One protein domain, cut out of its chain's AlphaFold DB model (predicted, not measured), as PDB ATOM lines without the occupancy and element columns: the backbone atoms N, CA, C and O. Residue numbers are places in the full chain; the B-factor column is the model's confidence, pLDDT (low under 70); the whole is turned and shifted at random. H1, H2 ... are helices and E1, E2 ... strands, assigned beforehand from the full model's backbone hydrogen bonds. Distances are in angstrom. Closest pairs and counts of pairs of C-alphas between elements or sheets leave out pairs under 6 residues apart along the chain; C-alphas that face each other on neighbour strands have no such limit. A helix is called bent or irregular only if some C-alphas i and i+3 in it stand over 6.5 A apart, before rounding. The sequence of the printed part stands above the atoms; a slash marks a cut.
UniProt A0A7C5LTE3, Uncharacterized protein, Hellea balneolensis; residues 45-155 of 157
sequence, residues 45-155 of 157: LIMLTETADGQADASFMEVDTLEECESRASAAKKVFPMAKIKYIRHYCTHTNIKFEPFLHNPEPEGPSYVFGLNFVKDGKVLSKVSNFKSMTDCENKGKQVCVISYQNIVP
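This is residues 45 to 155 of the 157 residues of an uncharacterized protein of Hellea balneolensis (UniProt A0A7C5LTE3). Two small, strongly twisted sheets of three strands each are stacked face to face as a sandwich with crossed strands, and each has a helix over its outward face: the long H1 on the sheet E2 E1 E3, the short H2 on the sheet E5 E4 E6. A long loop, residues 94 to 112, leads from the first half to the second. The printed part has 111 residues, with E1, E2, H1, E3, E4, E5, H2 and E6 along the chain; both sheets, ordered E2 - E1 - E3 and E5 - E4 - E6, are antiparallel, and the class is mixed, helices and strands. The whole is compact, with a radius of gyration of the C-alphas of 13.5 A and spans of 33 by 31 by 22 A.

E1, residues 45 to 50, forms a hairpin with E2, residues 56 to 62; N 47 and O 59 are 2.9 A apart, within hydrogen-bond range. H1, residues 66 to 83, is on this sheet at a height over the sheet of 8.6 A, over E1 and E3, residues 86 to 93, and it runs along the strands, at 19 degrees to E1 on the local plane. The closest C-alphas of H1 and E3 are those of Cys 69 and Cys 92, 6.0 A apart. E1 and E3 are antiparallel, with N 48 and O 89 2.8 A apart. E2, H1 and E3 make a split strand-helix-strand unit, two strands running the same way with E1 between them, with a right-handed crossover. E4, residues 113 to 120, and E5, residues 125 to 132, form a hairpin, with N 118 and O 128 2.9 A apart. H2, residues 135 to 139, is on their sheet at a height over the sheet of 7.9 A, over E4. E6, residues 145 to 149, is the antiparallel neighbour of E4, with N 115 and O 147 2.9 A apart. E5, H2 and E6 make the second split unit, with E4 between its strands, also right-handed. The strands of one sheet stand at 57 degrees to those of the other; the closest C-alphas of E2 and E6 are those of Asp 57 and Ile 148, 4.7 A apart. Every O i to N i+4 pair is within hydrogen-bond range in H2, and 11 of 14 in H1.

E1 begins at C-alpha 45, (50.241, 46.667, -38.317). H1 is 25.8 A long, with a kink of 26 degrees near residue 77; it is irregular, but only just, C-alphas 78 and 81 being 6.6 A apart. E3 measures 21.2 A, E4 22.1 A and E5 20.7 A. E6 ends at C-alpha 149, (44.483, 47.569, -25.808).

The two C-alphas farthest apart, those of Pro 106 and Lys 121, are 35.5 A apart. The printed part has no cut. The link E3 to E4, 19 residues, is long; the others are tight. Residues 98 to 99 pair antiparallel with residues 153 to 154. Mean pLDDT of the printed part is 90.7, with residues 103 to 110 and residue 155 under 70.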
ATOM      1  N   LEU A  45      51.623  46.306 -38.054       97.31
ATOM      2  CA  LEU A  45      50.241  46.667 -38.317       97.31
ATOM      3  C   LEU A  45      49.556  46.987 -36.985       97.31
ATOM      4  O   LEU A  45      49.445  46.131 -36.109       97.31
ATOM      5  N   ILE A  46      49.061  48.217 -36.859       97.06
ATOM      6  CA  ILE A  46      48.192  48.646 -35.758       97.06
ATOM      7  C   ILE A  46      46.775  48.763 -36.308       97.06
ATOM      8  O   ILE A  46      46.513  49.634 -37.140       97.06
ATOM      9  N   MET A  47      45.867  47.895 -35.872       96.88
ATOM     10  CA  MET A  47      44.456  47.934 -36.274       96.88
ATOM     11  C   MET A  47      43.624  48.588 -35.188       96.88
ATOM     12  O   MET A  47      43.736  48.192 -34.033       96.88
ATOM     13  N   LEU A  48      42.788  49.551 -35.578       97.00
ATOM     14  CA  LEU A  48      41.845  50.209 -34.687       97.00
ATOM     15  C   LEU A  48      40.408  49.800 -35.005       97.00
ATOM     16  O   LEU A  48      39.936  49.972 -36.139       97.00
ATOM     17  N   THR A  49      39.708  49.324 -33.988       96.00
ATOM     18  CA  THR A  49      38.279  48.997 -33.996       96.00
ATOM     19  C   THR A  49      37.548  49.838 -32.953       96.00
ATOM     20  O   THR A  49      38.173  50.472 -32.110       96.00
ATOM     21  N   GLU A  50      36.223  49.919 -33.044       94.69
ATOM     22  CA  GLU A  50      35.402  50.614 -32.049       94.69
ATOM     23  C   GLU A  50      34.876  49.618 -31.013       94.69
ATOM     24  O   GLU A  50      34.310  48.582 -31.376       94.69
ATOM     25  N   THR A  51      35.051  49.940 -29.732       89.81
ATOM     26  CA  THR A  51      34.414  49.227 -28.621       89.81
ATOM     27  C   THR A  51      32.916  49.536 -28.564       89.81
ATOM     28  O   THR A  51      32.425  50.457 -29.217       89.81
ATOM     29  N   ALA A  52      32.172  48.801 -27.733       87.19
ATOM     30  CA  ALA A  52      30.753  49.082 -27.491       87.19
ATOM     31  C   ALA A  52      30.500  50.514 -26.970       87.19
ATOM     32  O   ALA A  52      29.463  51.099 -27.276       87.19
ATOM     33  N   ASP A  53      31.470  51.091 -26.253       88.94
ATOM     34  CA  ASP A  53      31.409  52.444 -25.687       88.94
ATOM     35  C   ASP A  53      31.901  53.536 -26.656       88.94
ATOM     36  O   ASP A  53      32.063  54.695 -26.266       88.94
ATOM     37  N   GLY A  54      32.168  53.196 -27.922       92.19
ATOM     38  CA  GLY A  54      32.614  54.163 -28.930       92.19
ATOM     39  C   GLY A  54      34.101  54.528 -28.850       92.19
ATOM     40  O   GLY A  54      34.529  55.491 -29.485       92.19
ATOM     41  N   GLN A  55      34.897  53.796 -28.068       93.94
ATOM     42  CA  GLN A  55      36.328  54.055 -27.893       93.94
ATOM     43  C   GLN A  55      37.152  53.255 -28.904       93.94
ATOM     44  O   GLN A  55      36.717  52.212 -29.387       93.94
ATOM     45  N   ALA A  56      38.352  53.733 -29.236       95.50
ATOM     46  CA  ALA A  56      39.247  53.003 -30.127       95.50
ATOM     47  C   ALA A  56      39.949  51.865 -29.370       95.50
ATOM     48  O   ALA A  56      40.727  52.131 -28.457       95.50
ATOM     49  N   ASP A  57      39.715  50.622 -29.773       94.31
ATOM     50  CA  ASP A  57      40.491  49.449 -29.369       94.31
ATOM     51  C   ASP A  57      41.604  49.187 -30.391       94.31
ATOM     52  O   ASP A  57      41.393  49.335 -31.596       94.31
ATOM     53  N   ALA A  58      42.801  48.855 -29.915       94.94
ATOM     54  CA  ALA A  58      43.991  48.651 -30.723       94.94
ATOM     55  C   ALA A  58      44.553  47.241 -30.564       94.94
ATOM     56  O   ALA A  58      44.896  46.801 -29.464       94.94
ATOM     57  N   SER A  59      44.760  46.591 -31.708       93.38
ATOM     58  CA  SER A  59      45.557  45.368 -31.830       93.38
ATOM     59  C   SER A  59      46.857  45.655 -32.583       93.38
ATOM     60  O   SER A  59      46.852  46.359 -33.599       93.38
ATOM     61  N   PHE A  60      47.958  45.084 -32.106       94.12
ATOM     62  CA  PHE A  60      49.309  45.255 -32.635       94.12
ATOM     63  C   PHE A  60      49.830  43.918 -33.154       94.12
ATOM     64  O   PHE A  60      49.831  42.920 -32.431       94.12
ATOM     65  N   MET A  61      50.279  43.894 -34.405       93.56
ATOM     66  CA  MET A  61      50.790  42.684 -35.046       93.56
ATOM     67  C   MET A  61      52.066  42.999 -35.810       93.56
ATOM     68  O   MET A  61      52.119  43.990 -36.541       93.56
ATOM     69  N   GLU A  62      53.059  42.128 -35.688       94.44
ATOM     70  CA  GLU A  62      54.247  42.168 -36.533       94.44
ATOM     71  C   GLU A  62      53.887  41.834 -37.988       94.44
ATOM     72  O   GLU A  62      52.989  41.026 -38.270       94.44
ATOM     73  N   VAL A  63      54.576  42.506 -38.906       95.81
ATOM     74  CA  VAL A  63      54.490  42.324 -40.360       95.81
ATOM     75  C   VAL A  63      55.873  42.555 -40.952       95.81
ATOM     76  O   VAL A  63      56.606  43.419 -40.475       95.81
ATOM     77  N   ASP A  64      56.217  41.844 -42.016       94.50
ATOM     78  CA  ASP A  64      57.551  41.950 -42.620       94.50
ATOM     79  C   ASP A  64      57.594  42.987 -43.748       94.50
ATOM     80  O   ASP A  64      58.653  43.511 -44.105       94.50
ATOM     81  N   THR A  65      56.437  43.287 -44.344       95.12
ATOM     82  CA  THR A  65      56.339  44.172 -45.509       95.12
ATOM     83  C   THR A  65      55.104  45.071 -45.472       95.12
ATOM     84  O   THR A  65      54.094  44.782 -44.828       95.12
ATOM     85  N   LEU A  66      55.158  46.170 -46.234       96.06
ATOM     86  CA  LEU A  66      53.990  47.028 -46.455       96.06
ATOM     87  C   LEU A  66      52.853  46.271 -47.155       96.06
ATOM     88  O   LEU A  66      51.694  46.453 -46.798       96.06
ATOM     89  N   GLU A  67      53.179  45.425 -48.133       97.38
ATOM     90  CA  GLU A  67      52.188  44.638 -48.870       97.38
ATOM     91  C   GLU A  67      51.426  43.689 -47.941       97.38
ATOM     92  O   GLU A  67      50.195  43.655 -47.955       97.38
ATOM     93  N   GLU A  68      52.148  42.977 -47.074       97.44
ATOM     94  CA  GLU A  68      51.544  42.113 -46.066       97.44
ATOM     95  C   GLU A  68      50.651  42.905 -45.104       97.44
ATOM     96  O   GLU A  68      49.516  42.503 -44.836       97.44
ATOM     97  N   CYS A  69      51.135  44.053 -44.623       97.56
ATOM     98  CA  CYS A  69      50.373  44.926 -43.739       97.56
ATOM     99  C   CYS A  69      49.031  45.356 -44.354       97.56
ATOM    100  O   CYS A  69      47.972  45.195 -43.740       97.56
ATOM    101  N   GLU A  70      49.057  45.860 -45.589       97.88
ATOM    102  CA  GLU A  70      47.851  46.312 -46.289       97.88
ATOM    103  C   GLU A  70      46.915  45.147 -46.632       97.88
ATOM    104  O   GLU A  70      45.691  45.273 -46.519       97.88
ATOM    105  N   SER A  71      47.471  43.988 -46.990       98.06
ATOM    106  CA  SER A  71      46.700  42.771 -47.257       98.06
ATOM    107  C   SER A  71      45.936  42.305 -46.014       98.06
ATOM    108  O   SER A  71      44.715  42.113 -46.071       98.06
ATOM    109  N   ARG A  72      46.609  42.222 -44.858       97.38
ATOM    110  CA  ARG A  72      45.985  41.855 -43.573       97.38
ATOM    111  C   ARG A  72      44.909  42.861 -43.157       97.38
ATOM    112  O   ARG A  72      43.807  42.457 -42.785       97.38
ATOM    113  N   ALA A  73      45.172  44.163 -43.290       97.62
ATOM    114  CA  ALA A  73      44.181  45.201 -42.997       97.62
ATOM    115  C   ALA A  73      42.954  45.121 -43.927       97.62
ATOM    116  O   ALA A  73      41.818  45.292 -43.482       97.62
ATOM    117  N   SER A  74      43.161  44.834 -45.215       98.00
ATOM    118  CA  SER A  74      42.085  44.632 -46.193       98.00
ATOM    119  C   SER A  74      41.231  43.405 -45.868       98.00
ATOM    120  O   SER A  74      40.002  43.465 -45.961       98.00
ATOM    121  N   ALA A  75      41.852  42.307 -45.431       96.88
ATOM    122  CA  ALA A  75      41.136  41.126 -44.956       96.88
ATOM    123  C   ALA A  75      40.296  41.442 -43.706       96.88
ATOM    124  O   ALA A  75      39.099  41.147 -43.683       96.88
ATOM    125  N   ALA A  76      40.878  42.124 -42.714       95.19
ATOM    126  CA  ALA A  76      40.178  42.531 -41.496       95.19
ATOM    127  C   ALA A  76      38.948  43.408 -41.793       95.19
ATOM    128  O   ALA A  76      37.863  43.140 -41.279       95.19
ATOM    129  N   LYS A  77      39.067  44.386 -42.705       96.62
ATOM    130  CA  LYS A  77      37.944  45.239 -43.149       96.62
ATOM    131  C   LYS A  77      36.758  44.451 -43.711       96.62
ATOM    132  O   LYS A  77      35.628  44.916 -43.606       96.62
ATOM    133  N   LYS A  78      37.002  43.285 -44.317       96.19
ATOM    134  CA  LYS A  78      35.948  42.415 -44.864       96.19
ATOM    135  C   LYS A  78      35.309  41.541 -43.785       96.19
ATOM    136  O   LYS A  78      34.102  41.329 -43.822       96.19
ATOM    137  N   VAL A  79      36.107  41.047 -42.839       93.81
ATOM    138  CA  VAL A  79      35.666  40.077 -41.822       93.81
ATOM    139  C   VAL A  79      35.015  40.751 -40.614       93.81
ATOM    140  O   VAL A  79      33.976  40.290 -40.148       93.81
ATOM    141  N   PHE A  80      35.573  41.856 -40.114       93.62
ATOM    142  CA  PHE A  80      35.094  42.519 -38.893       93.62
ATOM    143  C   PHE A  80      33.602  42.889 -38.918       93.62
ATOM    144  O   PHE A  80      32.917  42.584 -37.938       93.62
ATOM    145  N   PRO A  81      33.035  43.421 -40.021       92.94
ATOM    146  CA  PRO A  81      31.603  43.704 -40.081       92.94
ATOM    147  C   PRO A  81      30.721  42.461 -39.894       92.94
ATOM    148  O   PRO A  81      29.639  42.564 -39.320       92.94
ATOM    149  N   MET A  82      31.182  41.280 -40.321       94.31
ATOM    150  CA  MET A  82      30.448  40.020 -40.140       94.31
ATOM    151  C   MET A  82      30.343  39.636 -38.658       94.31
ATOM    152  O   MET A  82      29.349  39.047 -38.241       94.31
ATOM    153  N   ALA A  83      31.340  40.024 -37.860       89.69
ATOM    154  CA  ALA A  83      31.368  39.869 -36.408       89.69
ATOM    155  C   ALA A  83      30.781  41.080 -35.654       89.69
ATOM    156  O   ALA A  83      30.902  41.155 -34.437       89.69
ATOM    157  N   LYS A  84      30.154  42.037 -36.360       92.31
ATOM    158  CA  LYS A  84      29.666  43.317 -35.804       92.31
ATOM    159  C   LYS A  84      30.760  44.167 -35.141       92.31
ATOM    160  O   LYS A  84      30.461  45.026 -34.318       92.31
ATOM    161  N   ILE A  85      32.015  43.964 -35.529       91.88
ATOM    162  CA  ILE A  85      33.145  44.783 -35.099       91.88
ATOM    163  C   ILE A  85      33.271  45.949 -36.079       91.88
ATOM    164  O   ILE A  85      33.424  45.753 -37.290       91.88
ATOM    165  N   LYS A  86      33.208  47.183 -35.576       95.38
ATOM    166  CA  LYS A  86      33.351  48.374 -36.416       95.38
ATOM    167  C   LYS A  86      34.827  48.690 -36.605       95.38
ATOM    168  O   LYS A  86      35.536  49.033 -35.666       95.38
ATOM    169  N   TYR A  87      35.285  48.594 -37.843       95.44
ATOM    170  CA  TYR A  87      36.631  48.991 -38.226       95.44
ATOM    171  C   TYR A  87      36.744  50.524 -38.289       95.44
ATOM    172  O   TYR A  87      35.939  51.166 -38.965       95.44
ATOM    173  N   ILE A  88      37.753  51.109 -37.638       95.88
ATOM    174  CA  ILE A  88      38.003  52.561 -37.658       95.88
ATOM    175  C   ILE A  88      39.087  52.892 -38.686       95.88
ATOM    176  O   ILE A  88      38.851  53.632 -39.642       95.88
ATOM    177  N   ARG A  89      40.299  52.365 -38.480       96.38
ATOM    178  CA  ARG A  89      41.476  52.613 -39.327       96.38
ATOM    179  C   ARG A  89      42.585  51.611 -39.026       96.38
ATOM    180  O   ARG A  89      42.535  50.903 -38.029       96.38
ATOM    181  N   HIS A  90      43.637  51.625 -39.834       98.00
ATOM    182  CA  HIS A  90      44.900  50.968 -39.518       98.00
ATOM    183  C   HIS A  90      46.086  51.910 -39.699       98.00
ATOM    184  O   HIS A  90      45.963  52.988 -40.290       98.00
ATOM    185  N   TYR A  91      47.233  51.477 -39.186       97.75
ATOM    186  CA  TYR A  91      48.543  52.039 -39.476       97.75
ATOM    187  C   TYR A  91      49.486  50.910 -39.874       97.75
ATOM    188  O   TYR A  91      49.671  49.965 -39.110       97.75
ATOM    189  N   CYS A  92      50.113  51.052 -41.036       97.56
ATOM    190  CA  CYS A  92      51.319  50.317 -41.388       97.56
ATOM    191  C   CYS A  92      52.506  51.187 -40.991       97.56
ATOM    192  O   CYS A  92      52.829  52.161 -41.675       97.56
ATOM    193  N   THR A  93      53.103  50.881 -39.843       97.00
ATOM    194  CA  THR A  93      54.110  51.733 -39.213       97.00
ATOM    195  C   THR A  93      55.398  50.975 -38.955       97.00
ATOM    196  O   THR A  93      55.417  49.762 -38.763       97.00
ATOM    197  N   HIS A  94      56.494  51.717 -38.918       96.50
ATOM    198  CA  HIS A  94      57.737  51.265 -38.323       96.50
ATOM    199  C   HIS A  94      57.785  51.647 -36.839       96.50
ATOM    200  O   HIS A  94      57.341  52.741 -36.467       96.50
ATOM    201  N   THR A  95      58.326  50.773 -35.995       95.06
ATOM    202  CA  THR A  95      58.535  51.023 -34.565       95.06
ATOM    203  C   THR A  95      59.580  50.076 -33.977       95.06
ATOM    204  O   THR A  95      59.708  48.942 -34.427       95.06
ATOM    205  N   ASN A  96      60.294  50.534 -32.945       92.94
ATOM    206  CA  ASN A  96      61.174  49.695 -32.114       92.94
ATOM    207  C   ASN A  96      60.527  49.327 -30.766       92.94
ATOM    208  O   ASN A  96      61.150  48.699 -29.915       92.94
ATOM    209  N   ILE A  97      59.288  49.771 -30.542       92.25
ATOM    210  CA  ILE A  97      58.512  49.460 -29.342       92.25
ATOM    211  C   ILE A  97      58.079  47.997 -29.421       92.25
ATOM    212  O   ILE A  97      57.633  47.555 -30.477       92.25
ATOM    213  N   LYS A  98      58.210  47.263 -28.312       89.75
ATOM    214  CA  LYS A  98      57.832  45.852 -28.229       89.75
ATOM    215  C   LYS A  98      56.402  45.728 -27.704       89.75
ATOM    216  O   LYS A  98      56.016  46.401 -26.747       89.75
ATOM    217  N   PHE A  99      55.625  44.856 -28.329       89.31
ATOM    218  CA  PHE A  99      54.247  44.563 -27.945       89.31
ATOM    219  C   PHE A  99      54.184  43.124 -27.458       89.31
ATOM    220  O   PHE A  99      54.765  42.236 -28.082       89.31
ATOM    221  N   GLU A 100      53.505  42.883 -26.342       86.94
ATOM    222  CA  GLU A 100      53.262  41.512 -25.912       86.94
ATOM    223  C   GLU A 100      52.292  40.807 -26.882       86.94
ATOM    224  O   GLU A 100      51.446  41.462 -27.512       86.94
ATOM    225  N   PRO A 101      52.404  39.474 -27.033       79.50
ATOM    226  CA  PRO A 101      51.511  38.707 -27.890       79.50
ATOM    227  C   PRO A 101      50.038  38.873 -27.513       79.50
ATOM    228  O   PRO A 101      49.682  39.044 -26.348       79.50
ATOM    229  N   PHE A 102      49.170  38.763 -28.513       73.50
ATOM    230  CA  PHE A 102      47.728  38.737 -28.307       73.50
ATOM    231  C   PHE A 102      47.310  37.441 -27.592       73.50
ATOM    232  O   PHE A 102      47.690  36.347 -28.016       73.50
ATOM    233  N   LEU A 103      46.501  37.544 -26.536       65.19
ATOM    234  CA  LEU A 103      45.886  36.377 -25.903       65.19
ATOM    235  C   LEU A 103      44.629  35.987 -26.692       65.19
ATOM    236  O   LEU A 103      43.676  36.756 -26.774       65.19
ATOM    237  N   HIS A 104      44.616  34.794 -27.291       59.34
ATOM    238  CA  HIS A 104      43.494  34.285 -28.092       59.34
ATOM    239  C   HIS A 104      42.322  33.770 -27.236       59.34
ATOM    240  O   HIS A 104      41.854  32.648 -27.435       59.34
ATOM    241  N   ASN A 105      41.835  34.576 -26.294       58.88
ATOM    242  CA  ASN A 105      40.653  34.224 -25.514       58.88
ATOM    243  C   ASN A 105      39.381  34.783 -26.187       58.88
ATOM    244  O   ASN A 105      39.404  35.909 -26.688       58.88
ATOM    245  N   PRO A 106      38.280  34.002 -26.247       55.56
ATOM    246  CA  PRO A 106      37.030  34.413 -26.898       55.56
ATOM    247  C   PRO A 106      36.403  35.653 -26.248       55.56
ATOM    248  O   PRO A 106      35.757  36.443 -26.931       55.56
ATOM    249  N   GLU A 107      36.657  35.848 -24.957       58.94
ATOM    250  CA  GLU A 107      36.563  37.133 -24.279       58.94
ATOM    251  C   GLU A 107      37.971  37.490 -23.794       58.94
ATOM    252  O   GLU A 107      38.653  36.612 -23.258       58.94
ATOM    253  N   PRO A 108      38.457  38.725 -23.994       62.53
ATOM    254  CA  PRO A 108      39.772  39.112 -23.513       62.53
ATOM    255  C   PRO A 108      39.775  39.136 -21.977       62.53
ATOM    256  O   PRO A 108      39.445  40.130 -21.336       62.53
ATOM    257  N   GLU A 109      40.135  38.004 -21.381       61.06
ATOM    258  CA  GLU A 109      40.406  37.878 -19.956       61.06
ATOM    259  C   GLU A 109      41.780  38.494 -19.668       61.06
ATOM    260  O   GLU A 109      42.814  37.956 -20.064       61.06
ATOM    261  N   GLY A 110      41.805  39.652 -19.007       68.62
ATOM    262  CA  GLY A 110      43.051  40.322 -18.644       68.62
ATOM    263  C   GLY A 110      42.890  41.818 -18.381       68.62
ATOM    264  O   GLY A 110      41.811  42.380 -18.586       68.62
ATOM    265  N   PRO A 111      43.954  42.484 -17.901       79.06
ATOM    266  CA  PRO A 111      43.963  43.935 -17.787       79.06
ATOM    267  C   PRO A 111      43.852  44.570 -19.178       79.06
ATOM    268  O   PRO A 111      44.579  44.202 -20.100       79.06
ATOM    269  N   SER A 112      42.967  45.554 -19.313       86.81
ATOM    270  CA  SER A 112      43.026  46.497 -20.423       86.81
ATOM    271  C   SER A 112      43.950  47.657 -20.059       86.81
ATOM    272  O   SER A 112      44.058  48.071 -18.901       86.81
ATOM    273  N   TYR A 113      44.632  48.185 -21.063       91.44
ATOM    274  CA  TYR A 113      45.576  49.282 -20.932       91.44
ATOM    275  C   TYR A 113      45.113  50.453 -21.785       91.44
ATOM    276  O   TYR A 113      44.618  50.253 -22.894       91.44
ATOM    277  N   VAL A 114      45.314  51.680 -21.300       94.38
ATOM    278  CA  VAL A 114      45.081  52.882 -22.103       94.38
ATOM    279  C   VAL A 114      46.411  53.455 -22.558       94.38
ATOM    280  O   VAL A 114      47.284  53.773 -21.743       94.38
ATOM    281  N   PHE A 115      46.545  53.642 -23.866       95.38
ATOM    282  CA  PHE A 115      47.755  54.153 -24.487       95.38
ATOM    283  C   PHE A 115      47.493  55.383 -25.349       95.38
ATOM    284  O   PHE A 115      46.517  55.462 -26.087       95.38
ATOM    285  N   GLY A 116      48.425  56.331 -25.303       96.62
ATOM    286  CA  GLY A 116      48.564  57.392 -26.294       96.62
ATOM    287  C   GLY A 116      49.663  57.042 -27.291       96.62
ATOM    288  O   GLY A 116      50.845  56.999 -26.930       96.62
ATOM    289  N   LEU A 117      49.281  56.818 -28.547       96.31
ATOM    290  CA  LEU A 117      50.189  56.519 -29.651       96.31
ATOM    291  C   LEU A 117      50.619  57.820 -30.343       96.31
ATOM    292  O   LEU A 117      49.788  58.577 -30.853       96.31
ATOM    293  N   ASN A 118      51.924  58.085 -30.372       96.06
ATOM    294  CA  ASN A 118      52.495  59.290 -30.968       96.06
ATOM    295  C   ASN A 118      53.207  58.950 -32.278       96.06
ATOM    296  O   ASN A 118      54.342  58.453 -32.295       96.06
ATOM    297  N   PHE A 119      52.537  59.253 -33.383       95.25
ATOM    298  CA  PHE A 119      53.062  59.016 -34.718       95.25
ATOM    299  C   PHE A 119      53.800  60.235 -35.273       95.25
ATOM    300  O   PHE A 119      53.403  61.379 -35.064       95.25
ATOM    301  N   VAL A 120      54.842  59.975 -36.055       93.94
ATOM    302  CA  VAL A 120      55.539  60.964 -36.883       93.94
ATOM    303  C   VAL A 120      55.543  60.506 -38.340       93.94
ATOM    304  O   VAL A 120      55.185  59.366 -38.647       93.94
ATOM    305  N   LYS A 121      55.946  61.403 -39.250       91.50
ATOM    306  CA  LYS A 121      55.954  61.147 -40.702       91.50
ATOM    307  C   LYS A 121      54.589  60.629 -41.193       91.50
ATOM    308  O   LYS A 121      54.527  59.615 -41.879       91.50
ATOM    309  N   ASP A 122      53.514  61.304 -40.782       89.94
ATOM    310  CA  ASP A 122      52.130  61.022 -41.189       89.94
ATOM    311  C   ASP A 122      51.658  59.589 -40.886       89.94
ATOM    312  O   ASP A 122      51.034  58.933 -41.716       89.94
ATOM    313  N   GLY A 123      51.973  59.069 -39.694       90.88
ATOM    314  CA  GLY A 123      51.544  57.723 -39.290       90.88
ATOM    315  C   GLY A 123      52.522  56.605 -39.648       90.88
ATOM    316  O   GLY A 123      52.294  55.470 -39.245       90.88
ATOM    317  N   LYS A 124      53.608  56.905 -40.374       94.75
ATOM    318  CA  LYS A 124      54.569  55.892 -40.851       94.75
ATOM    319  C   LYS A 124      55.568  55.434 -39.792       94.75
ATOM    320  O   LYS A 124      56.210  54.404 -39.973       94.75
ATOM    321  N   VAL A 125      55.757  56.214 -38.729       95.75
ATOM    322  CA  VAL A 125      56.632  55.844 -37.613       95.75
ATOM    323  C   VAL A 125      55.904  56.100 -36.303       95.75
ATOM    324  O   VAL A 125      55.512  57.234 -36.026       95.75
ATOM    325  N   LEU A 126      55.772  55.071 -35.473       95.75
ATOM    326  CA  LEU A 126      55.304  55.198 -34.102       95.75
ATOM    327  C   LEU A 126      56.527  55.508 -33.245       95.75
ATOM    328  O   LEU A 126      57.383  54.662 -33.011       95.75
ATOM    329  N   SER A 127      56.634  56.768 -32.844       94.25
ATOM    330  CA  SER A 127      57.825  57.292 -32.170       94.25
ATOM    331  C   SER A 127      57.798  57.089 -30.660       94.25
ATOM    332  O   SER A 127      58.849  57.005 -30.030       94.25
ATOM    333  N   LYS A 128      56.600  57.053 -30.069       94.00
ATOM    334  CA  LYS A 128      56.411  56.953 -28.625       94.00
ATOM    335  C   LYS A 128      55.035  56.388 -28.298       94.00
ATOM    336  O   LYS A 128      54.042  56.735 -28.938       94.00
ATOM    337  N   VAL A 129      54.989  55.593 -27.238       94.06
ATOM    338  CA  VAL A 129      53.766  55.175 -26.552       94.06
ATOM    339  C   VAL A 129      53.804  55.738 -25.134       94.06
ATOM    340  O   VAL A 129      54.866  55.836 -24.522       94.06
ATOM    341  N   SER A 130      52.663  56.193 -24.628       94.00
ATOM    342  CA  SER A 130      52.512  56.653 -23.242       94.00
ATOM    343  C   SER A 130      51.328  55.947 -22.601       94.00
ATOM    344  O   SER A 130      50.286  55.837 -23.235       94.00
ATOM    345  N   ASN A 131      51.496  55.466 -21.372       93.44
ATOM    346  CA  ASN A 131      50.437  54.811 -20.608       93.44
ATOM    347  C   ASN A 131      49.594  55.864 -19.865       93.44
ATOM    348  O   ASN A 131      50.138  56.842 -19.339       93.44
ATOM    349  N   PHE A 132      48.279  55.665 -19.837       94.56
ATOM    350  CA  PHE A 132      47.312  56.507 -19.144       94.56
ATOM    351  C   PHE A 132      46.406  55.673 -18.240       94.56
ATOM    352  O   PHE A 132      46.178  54.491 -18.470       94.56
ATOM    353  N   LYS A 133      45.843  56.320 -17.215       94.00
ATOM    354  CA  LYS A 133      44.885  55.674 -16.306       94.00
ATOM    355  C   LYS A 133      43.492  55.529 -16.920       94.00
ATOM    356  O   LYS A 133      42.725  54.684 -16.479       94.00
ATOM    357  N   SER A 134      43.151  56.377 -17.889       94.88
ATOM    358  CA  SER A 134      41.838  56.410 -18.529       94.88
ATOM    359  C   SER A 134      41.912  57.023 -19.929       94.88
ATOM    360  O   SER A 134      42.847  57.769 -20.243       94.88
ATOM    361  N   MET A 135      40.906  56.739 -20.764       95.00
ATOM    362  CA  MET A 135      40.764  57.353 -22.092       95.00
ATOM    363  C   MET A 135      40.663  58.878 -22.001       95.00
ATOM    364  O   MET A 135      41.377  59.579 -22.710       95.00
ATOM    365  N   THR A 136      39.889  59.392 -21.043       95.50
ATOM    366  CA  THR A 136      39.764  60.833 -20.789       95.50
ATOM    367  C   THR A 136      41.111  61.478 -20.453       95.50
ATOM    368  O   THR A 136      41.438  62.538 -20.986       95.50
ATOM    369  N   ASP A 137      41.940  60.838 -19.618       95.88
ATOM    370  CA  ASP A 137      43.281  61.353 -19.303       95.88
ATOM    371  C   ASP A 137      44.182  61.406 -20.538       95.88
ATOM    372  O   ASP A 137      44.970  62.344 -20.688       95.88
ATOM    373  N   CYS A 138      44.071  60.406 -21.414       96.56
ATOM    374  CA  CYS A 138      44.804  60.364 -22.671       96.56
ATOM    375  C   CYS A 138      44.357  61.488 -23.615       96.56
ATOM    376  O   CYS A 138      45.200  62.224 -24.139       96.56
ATOM    377  N   GLU A 139      43.050  61.643 -23.818       95.19
ATOM    378  CA  GLU A 139      42.461  62.629 -24.731       95.19
ATOM    379  C   GLU A 139      42.795  64.060 -24.294       95.19
ATOM    380  O   GLU A 139      43.188  64.889 -25.120       95.19
ATOM    381  N   ASN A 140      42.776  64.319 -22.984       95.12
ATOM    382  CA  ASN A 140      43.123  65.611 -22.393       95.12
ATOM    383  C   ASN A 140      44.575  66.051 -22.646       95.12
ATOM    384  O   ASN A 140      44.881  67.239 -22.519       95.12
ATOM    385  N   LYS A 141      45.501  65.143 -22.994       92.56
ATOM    386  CA  LYS A 141      46.874  65.535 -23.366       92.56
ATOM    387  C   LYS A 141      46.974  66.120 -24.775       92.56
ATOM    388  O   LYS A 141      47.896  66.898 -25.027       92.56
ATOM    389  N   GLY A 142      46.038  65.782 -25.663       79.88
ATOM    390  CA  GLY A 142      46.054  66.170 -27.073       79.88
ATOM    391  C   GLY A 142      47.250  65.610 -27.863       79.88
ATOM    392  O   GLY A 142      48.234  65.135 -27.304       79.88
ATOM    393  N   LYS A 143      47.181  65.692 -29.200       82.69
ATOM    394  CA  LYS A 143      48.257  65.340 -30.167       82.69
ATOM    395  C   LYS A 143      48.606  63.854 -30.339       82.69
ATOM    396  O   LYS A 143      49.467  63.543 -31.157       82.69
ATOM    397  N   GLN A 144      47.938  62.951 -29.635       92.38
ATOM    398  CA  GLN A 144      48.170  61.508 -29.711       92.38
ATOM    399  C   GLN A 144      46.892  60.763 -30.089       92.38
ATOM    400  O   GLN A 144      45.787  61.276 -29.921       92.38
ATOM    401  N   VAL A 145      47.048  59.548 -30.602       96.06
ATOM    402  CA  VAL A 145      45.930  58.646 -30.877       96.06
ATOM    403  C   VAL A 145      45.703  57.823 -29.617       96.06
ATOM    404  O   VAL A 145      46.552  57.011 -29.259       96.06
ATOM    405  N   CYS A 146      44.598  58.084 -28.927       96.94
ATOM    406  CA  CYS A 146      44.234  57.378 -27.704       96.94
ATOM    407  C   CYS A 146      43.537  56.068 -28.033       96.94
ATOM    408  O   CYS A 146      42.616  56.052 -28.848       96.94
ATOM    409  N   VAL A 147      44.004  54.985 -27.419       96.25
ATOM    410  CA  VAL A 147      43.495  53.637 -27.653       96.25
ATOM    411  C   VAL A 147      43.428  52.849 -26.353       96.25
ATOM    412  O   VAL A 147      44.253  53.041 -25.456       96.25
ATOM    413  N   ILE A 148      42.482  51.925 -26.292       94.38
ATOM    414  CA  ILE A 148      42.500  50.789 -25.379       94.38
ATOM    415  C   ILE A 148      43.245  49.650 -26.068       94.38
ATOM    416  O   ILE A 148      43.184  49.513 -27.285       94.38
ATOM    417  N   SER A 149      43.978  48.843 -25.313       92.25
ATOM    418  CA  SER A 149      44.483  47.569 -25.808       92.25
ATOM    419  C   SER A 149      44.508  46.526 -24.708       92.25
ATOM    420  O   SER A 149      44.743  46.841 -23.543       92.25
ATOM    421  N   TYR A 150      44.316  45.276 -25.103       89.50
ATOM    422  CA  TYR A 150      44.508  44.102 -24.256       89.50
ATOM    423  C   TYR A 150      45.914  43.501 -24.398       89.50
ATOM    424  O   TYR A 150      46.249  42.533 -23.721       89.50
ATOM    425  N   GLN A 151      46.758  44.084 -25.256       89.38
ATOM    426  CA  GLN A 151      48.183  43.782 -25.328       89.38
ATOM    427  C   GLN A 151      48.945  44.788 -24.471       89.38
ATOM    428  O   GLN A 151      48.807  46.003 -24.645       89.38
ATOM    429  N   ASN A 152      49.776  44.291 -23.557       86.12
ATOM    430  CA  ASN A 152      50.696  45.158 -22.839       86.12
ATOM    431  C   ASN A 152      51.813  45.634 -23.783       86.12
ATOM    432  O   ASN A 152      52.231  44.924 -24.702       86.12
ATOM    433  N   ILE A 153      52.306  46.847 -23.546       83.38
ATOM    434  CA  ILE A 153      53.376  47.455 -24.336       83.38
ATOM    435  C   ILE A 153      54.588  47.609 -23.436       83.38
ATOM    436  O   ILE A 153      54.574  48.388 -22.480       83.38
ATOM    437  N   VAL A 154      55.649  46.887 -23.776       76.00
ATOM    438  CA  VAL A 154      56.913  46.950 -23.052       76.00
ATOM    439  C   VAL A 154      57.820  47.933 -23.792       76.00
ATOM    440  O   VAL A 154      58.004  47.802 -25.007       76.00
ATOM    441  N   PRO A 155      58.390  48.946 -23.115       59.22
ATOM    442  CA  PRO A 155      59.402  49.794 -23.730       59.22
ATOM    443  C   PRO A 155      60.515  48.914 -24.313       59.22
ATOM    444  O   PRO A 155      61.052  48.059 -23.611       59.22
TER     445      PRO A 155